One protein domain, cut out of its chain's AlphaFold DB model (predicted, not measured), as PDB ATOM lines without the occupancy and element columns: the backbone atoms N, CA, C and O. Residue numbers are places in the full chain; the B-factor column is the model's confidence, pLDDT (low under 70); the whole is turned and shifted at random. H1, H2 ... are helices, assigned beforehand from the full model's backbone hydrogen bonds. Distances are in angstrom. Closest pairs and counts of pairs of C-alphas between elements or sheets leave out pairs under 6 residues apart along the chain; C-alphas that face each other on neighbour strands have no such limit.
ATOM      1  N   ALA A  21       6.083  41.867  28.773       88.81
ATOM      2  CA  ALA A  21       5.920  41.455  30.167       88.81
ATOM      3  C   ALA A  21       5.914  39.923  30.315       88.81
ATOM      4  O   ALA A  21       6.600  39.379  31.181       88.81
ATOM      5  N   ALA A  22       5.192  39.214  29.440       82.62
ATOM      6  CA  ALA A  22       5.160  37.753  29.447       82.62
ATOM      7  C   ALA A  22       6.529  37.147  29.100       82.62
ATOM      8  O   ALA A  22       6.944  36.171  29.729       82.62
ATOM      9  N   TYR A  23       7.256  37.747  28.151       89.81
ATOM     10  CA  TYR A  23       8.621  37.335  27.827       89.81
ATOM     11  C   TYR A  23       9.574  37.535  29.013       89.81
ATOM     12  O   TYR A  23      10.337  36.625  29.329       89.81
ATOM     13  N   GLY A  24       9.478  38.660  29.733       89.88
ATOM     14  CA  GLY A  24      10.291  38.914  30.928       89.88
ATOM     15  C   GLY A  24      10.091  37.868  32.033       89.88
ATOM     16  O   GLY A  24      11.060  37.368  32.604       89.88
ATOM     17  N   VAL A  25       8.842  37.455  32.285       89.75
ATOM     18  CA  VAL A  25       8.536  36.367  33.238       89.75
ATOM     19  C   VAL A  25       9.127  35.035  32.773       89.75
ATOM     20  O   VAL A  25       9.662  34.267  33.578       89.75
ATOM     21  N   LEU A  26       9.028  34.748  31.474       89.12
ATOM     22  CA  LEU A  26       9.553  33.525  30.877       89.12
ATOM     23  C   LEU A  26      11.082  33.465  30.981       89.12
ATOM     24  O   LEU A  26      11.626  32.428  31.365       89.12
ATOM     25  N   GLU A  27      11.764  34.570  30.690       90.44
ATOM     26  CA  GLU A  27      13.218  34.679  30.783       90.44
ATOM     27  C   GLU A  27      13.712  34.513  32.225       90.44
ATOM     28  O   GLU A  27      14.627  33.721  32.469       90.44
ATOM     29  N   GLY A  28      13.073  35.184  33.192       87.38
ATOM     30  CA  GLY A  28      13.415  35.049  34.611       87.38
ATOM     31  C   GLY A  28      13.323  33.597  35.085       87.38
ATOM     32  O   GLY A  28      14.296  33.032  35.584       87.38
ATOM     33  N   ARG A  29      12.197  32.931  34.799       85.62
ATOM     34  CA  ARG A  29      11.983  31.524  35.185       85.62
ATOM     35  C   ARG A  29      12.912  30.540  34.476       85.62
ATOM     36  O   ARG A  29      13.206  29.477  35.033       85.62
ATOM     37  N   ALA A  30      13.337  30.857  33.252       85.69
ATOM     38  CA  ALA A  30      14.328  30.071  32.526       85.69
ATOM     39  C   ALA A  30      15.710  30.193  33.183       85.69
ATOM     40  O   ALA A  30      16.391  29.179  33.374       85.69
ATOM     41  N   ARG A  31      16.089  31.409  33.600       85.38
ATOM     42  CA  ARG A  31      17.347  31.697  34.299       85.38
ATOM     43  C   ARG A  31      17.430  30.986  35.647       85.38
ATOM     44  O   ARG A  31      18.431  30.316  35.888       85.38
ATOM     45  N   ASP A  32      16.360  31.012  36.444       80.25
ATOM     46  CA  ASP A  32      16.275  30.294  37.732       80.25
ATOM     47  C   ASP A  32      16.525  28.788  37.572       80.25
ATOM     48  O   ASP A  32      17.106  28.121  38.427       80.25
ATOM     49  N   ARG A  33      16.113  28.234  36.428       75.56
ATOM     50  CA  ARG A  33      16.303  26.821  36.083       75.56
ATOM     51  C   ARG A  33      17.598  26.559  35.313       75.56
ATOM     52  O   ARG A  33      17.890  25.402  34.995       75.56
ATOM     53  N   GLY A  34      18.408  27.580  35.036       79.50
ATOM     54  CA  GLY A  34      19.650  27.483  34.266       79.50
ATOM     55  C   GLY A  34      19.434  26.960  32.842       79.50
ATOM     56  O   GLY A  34      20.183  26.092  32.391       79.50
ATOM     57  N   MET A  35      18.372  27.420  32.176       82.44
ATOM     58  CA  MET A  35      17.970  27.014  30.824       82.44
ATOM     59  C   MET A  35      17.819  28.235  29.914       82.44
ATOM     60  O   MET A  35      17.598  29.343  30.397       82.44
ATOM     61  N   SER A  36      17.883  28.044  28.591       84.31
ATOM     62  CA  SER A  36      17.521  29.125  27.666       84.31
ATOM     63  C   SER A  36      16.001  29.358  27.652       84.31
ATOM     64  O   SER A  36      15.243  28.397  27.835       84.31
ATOM     65  N   PRO A  37      15.530  30.591  27.379       87.25
ATOM     66  CA  PRO A  37      14.103  30.912  27.278       87.25
ATOM     67  C   PRO A  37      13.334  29.959  26.354       87.25
ATOM     68  O   PRO A  37      12.310  29.402  26.738       87.25
ATOM     69  N   THR A  38      13.876  29.665  25.170       85.56
ATOM     70  CA  THR A  38      13.270  28.735  24.202       85.56
ATOM     71  C   THR A  38      13.158  27.310  24.745       85.56
ATOM     72  O   THR A  38      12.160  26.625  24.519       85.56
ATOM     73  N   THR A  39      14.172  26.858  25.485       81.81
ATOM     74  CA  THR A  39      14.185  25.532  26.116       81.81
ATOM     75  C   THR A  39      13.100  25.432  27.180       81.81
ATOM     76  O   THR A  39      12.345  24.461  27.213       81.81
ATOM     77  N   PHE A  40      12.988  26.464  28.014       84.69
ATOM     78  CA  PHE A  40      11.973  26.531  29.055       84.69
ATOM     79  C   PHE A  40      10.557  26.642  28.477       84.69
ATOM     80  O   PHE A  40       9.659  25.945  28.937       84.69
ATOM     81  N   ALA A  41      10.363  27.439  27.421       86.06
ATOM     82  CA  ALA A  41       9.088  27.534  26.711       86.06
ATOM     83  C   ALA A  41       8.647  26.167  26.167       86.06
ATOM     84  O   ALA A  41       7.505  25.751  26.359       86.06
ATOM     85  N   ARG A  42       9.574  25.431  25.542       81.75
ATOM     86  CA  ARG A  42       9.314  24.077  25.042       81.75
ATOM     87  C   ARG A  42       8.963  23.112  26.171       81.75
ATOM     88  O   ARG A  42       8.026  22.337  26.020       81.75
ATOM     89  N   TRP A  43       9.685  23.171  27.288       81.94
ATOM     90  CA  TRP A  43       9.362  22.375  28.473       81.94
ATOM     91  C   TRP A  43       7.960  22.683  29.000       81.94
ATOM     92  O   TRP A  43       7.186  21.762  29.224       81.94
ATOM     93  N   LEU A  44       7.610  23.963  29.129       83.81
ATOM     94  CA  LEU A  44       6.316  24.395  29.647       83.81
ATOM     95  C   LEU A  44       5.155  23.951  28.747       83.81
ATOM     96  O   LEU A  44       4.118  23.533  29.253       83.81
ATOM     97  N   LEU A  45       5.332  23.996  27.423       84.12
ATOM     98  CA  LEU A  45       4.343  23.474  26.477       84.12
ATOM     99  C   LEU A  45       4.174  21.958  26.614       84.12
ATOM    100  O   LEU A  45       3.049  21.480  26.674       84.12
ATOM    101  N   LEU A  46       5.277  21.210  26.698       78.44
ATOM    102  CA  LEU A  46       5.229  19.755  26.879       78.44
ATOM    103  C   LEU A  46       4.581  19.370  28.214       78.44
ATOM    104  O   LEU A  46       3.747  18.470  28.248       78.44
ATOM    105  N   ASP A  47       4.908  20.087  29.288       74.44
ATOM    106  CA  ASP A  47       4.311  19.893  30.609       74.44
ATOM    107  C   ASP A  47       2.797  20.159  30.584       74.44
ATOM    108  O   ASP A  47       2.014  19.347  31.074       74.44
ATOM    109  N   ARG A  48       2.360  21.245  29.932       75.25
ATOM    110  CA  ARG A  48       0.932  21.580  29.782       75.25
ATOM    111  C   ARG A  48       0.163  20.616  28.887       75.25
ATOM    112  O   ARG A  48      -1.020  20.409  29.122       75.25
ATOM    113  N   LEU A  49       0.825  20.031  27.893       77.00
ATOM    114  CA  LEU A  49       0.249  19.006  27.020       77.00
ATOM    115  C   LEU A  49       0.219  17.616  27.671       77.00
ATOM    116  O   LEU A  49      -0.229  16.667  27.036       77.00
ATOM    117  N   GLY A  50       0.686  17.479  28.914       69.12
ATOM    118  CA  GLY A  50       0.651  16.202  29.613       69.12
ATOM    119  C   GLY A  50       1.744  15.231  29.175       69.12
ATOM    120  O   GLY A  50       1.595  14.035  29.372       69.12
ATOM    121  N   TYR A  51       2.839  15.706  28.576       72.69
ATOM    122  CA  TYR A  51       3.930  14.825  28.164       72.69
ATOM    123  C   TYR A  51       4.650  14.250  29.395       72.69
ATOM    124  O   TYR A  51       5.146  15.007  30.233       72.69
ATOM    125  N   GLU A  52       4.712  12.921  29.497       55.72
ATOM    126  CA  GLU A  52       5.269  12.203  30.659       55.72
ATOM    127  C   GLU A  52       6.684  11.644  30.424       55.72
ATOM    128  O   GLU A  52       7.338  11.171  31.351       55.72
ATOM    129  N   GLY A  53       7.195  11.730  29.194       59.56
ATOM    130  CA  GLY A  53       8.537  11.257  28.856       59.56
ATOM    131  C   GLY A  53       9.657  12.168  29.372       59.56
ATOM    132  O   GLY A  53       9.495  13.385  29.486       59.56
ATOM    133  N   GLU A  54      10.837  11.592  29.622       57.59
ATOM    134  CA  GLU A  54      12.046  12.361  29.937       57.59
ATOM    135  C   GLU A  54      12.430  13.274  28.767       57.59
ATOM    136  O   GLU A  54      12.786  12.818  27.676       57.59
ATOM    137  N   VAL A  55      12.412  14.589  28.997       60.44
ATOM    138  CA  VAL A  55      12.826  15.561  27.982       60.44
ATOM    139  C   VAL A  55      14.279  15.953  28.225       60.44
ATOM    140  O   VAL A  55      14.599  16.728  29.129       60.44
ATOM    141  N   VAL A  56      15.186  15.425  27.399       57.97
ATOM    142  CA  VAL A  56      16.606  15.798  27.430       57.97
ATOM    143  C   VAL A  56      16.832  17.021  26.547       57.97
ATOM    144  O   VAL A  56      16.891  16.930  25.320       57.97
ATOM    145  N   PHE A  57      17.023  18.182  27.169       61.78
ATOM    146  CA  PHE A  57      17.397  19.393  26.446       61.78
ATOM    147  C   PHE A  57      18.915  19.445  26.226       61.78
ATOM    148  O   PHE A  57      19.690  19.777  27.126       61.78
ATOM    149  N   ARG A  58      19.351  19.102  25.009       51.97
ATOM    150  CA  ARG A  58      20.749  19.227  24.565       51.97
ATOM    151  C   ARG A  58      21.084  20.714  24.376       51.97
ATOM    152  O   ARG A  58      20.836  21.270  23.314       51.97
ATOM    153  N   GLY A  59      21.574  21.366  25.428       49.62
ATOM    154  CA  GLY A  59      21.933  22.792  25.400       49.62
ATOM    155  C   GLY A  59      22.239  23.408  26.767       49.62
ATOM    156  O   GLY A  59      22.879  24.452  26.837       49.62
ATOM    157  N   ALA A  60      21.844  22.764  27.869       47.78
ATOM    158  CA  ALA A  60      22.333  23.134  29.195       47.78
ATOM    159  C   ALA A  60      23.746  22.557  29.406       47.78
ATOM    160  O   ALA A  60      23.986  21.395  29.081       47.78
ATOM    161  N   ARG A  61      24.674  23.334  29.994       45.72
ATOM    162  CA  ARG A  61      26.066  22.921  30.316       45.72
ATOM    163  C   ARG A  61      26.176  21.621  31.142       45.72
ATOM    164  O   ARG A  61      27.263  21.078  31.291       45.72
ATOM    165  N   ARG A  62      25.066  21.110  31.678       46.62
ATOM    166  CA  ARG A  62      24.930  19.796  32.316       46.62
ATOM    167  C   ARG A  62      23.663  19.132  31.778       46.62
ATOM    168  O   ARG A  62      22.645  19.813  31.655       46.62
ATOM    169  N   LYS A  63      23.707  17.824  31.486       44.28
ATOM    170  CA  LYS A  63      22.514  17.011  31.182       44.28
ATOM    171  C   LYS A  63      21.501  17.204  32.319       44.28
ATOM    172  O   LYS A  63      21.683  16.648  33.395       44.28
ATOM    173  N   LYS A  64      20.472  18.026  32.110       50.22
ATOM    174  CA  LYS A  64      19.358  18.169  33.052       50.22
ATOM    175  C   LYS A  64      18.221  17.294  32.553       50.22
ATOM    176  O   LYS A  64      17.599  17.610  31.542       50.22
ATOM    177  N   VAL A  65      17.998  16.187  33.249       53.31
ATOM    178  CA  VAL A  65      16.770  15.405  33.126       53.31
ATOM    179  C   VAL A  65      15.726  16.146  33.947       53.31
ATOM    180  O   VAL A  65      15.837  16.213  35.170       53.31
ATOM    181  N   ILE A  66      14.762  16.778  33.280       59.16
ATOM    182  CA  ILE A  66      13.609  17.352  33.970       59.16
ATOM    183  C   ILE A  66      12.506  16.317  33.883       59.16
ATOM    184  O   ILE A  66      11.992  16.051  32.797       59.16
ATOM    185  N   LYS A  67      12.178  15.720  35.027       55.91
ATOM    186  CA  LYS A  67      10.996  14.875  35.130       55.91
ATOM    187  C   LYS A  67       9.765  15.787  35.126       55.91
ATOM    188  O   LYS A  67       9.764  16.772  35.871       55.91
TER     189      LYS A  67
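Overview. This is residues 21 to 67 of the 136 residues of an uncharacterized protein of Roseobacter sp. MED193 (UniProt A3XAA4). Two helices of equal length in residues, H1 and H2, stand at nearly a right angle, the first part of H2, residues 37 to 41, packing on residues 26 to 31 of H1. Beyond the far end of H2, residues 49 to 67 loop out and fold back as a long stretch with no named element, on the side of H2 away from H1, with one short strand-like pairing in it. The printed part has 47 residues with two named helices, H1 then H2, and no named strand; the class is all helix. The whole is compact, with a radius of gyration of the C-alphas of 10.6 A, and flat, spanning 30 by 26 by 13 A.

Along the chain. H1 is residues 21 to 32, 17.0 A from first to last C-alpha, from C-alpha 21 at (5.920, 41.455, 30.167) to C-alpha 32 at (16.275, 30.294, 37.732). H2 is residues 37 to 48, 16.3 A long between the same points, and ends with C-alpha 48 at (0.932, 21.580, 29.782).

Arrangement. H1 and H2 touch, the closest C-alphas being those of Glu 27 and Pro 37, 5.2 A apart. H1 touches H2 with residues 26 to 31 alone, and H2 touches H1 with residues 37 to 41 alone. Their lines are about perpendicular, at 86 degrees, and their centres are 11.7 A apart. A tight link of 4 residues joins them. In H1 and H2 every O i to N i+4 pair is within hydrogen-bond range. Residues 55 to 56 pair with residues 65 to 66, antiparallel, in stretches too short to be named strands.

Size, cuts and confidence. The two C-alphas farthest apart are those of Ala 21 and Gly 53, 30.3 A. The printed part has no cut. The mean pLDDT of the printed part is 72.9, and the model's confidence is under 70 at residue 50 and residues 52 to 67.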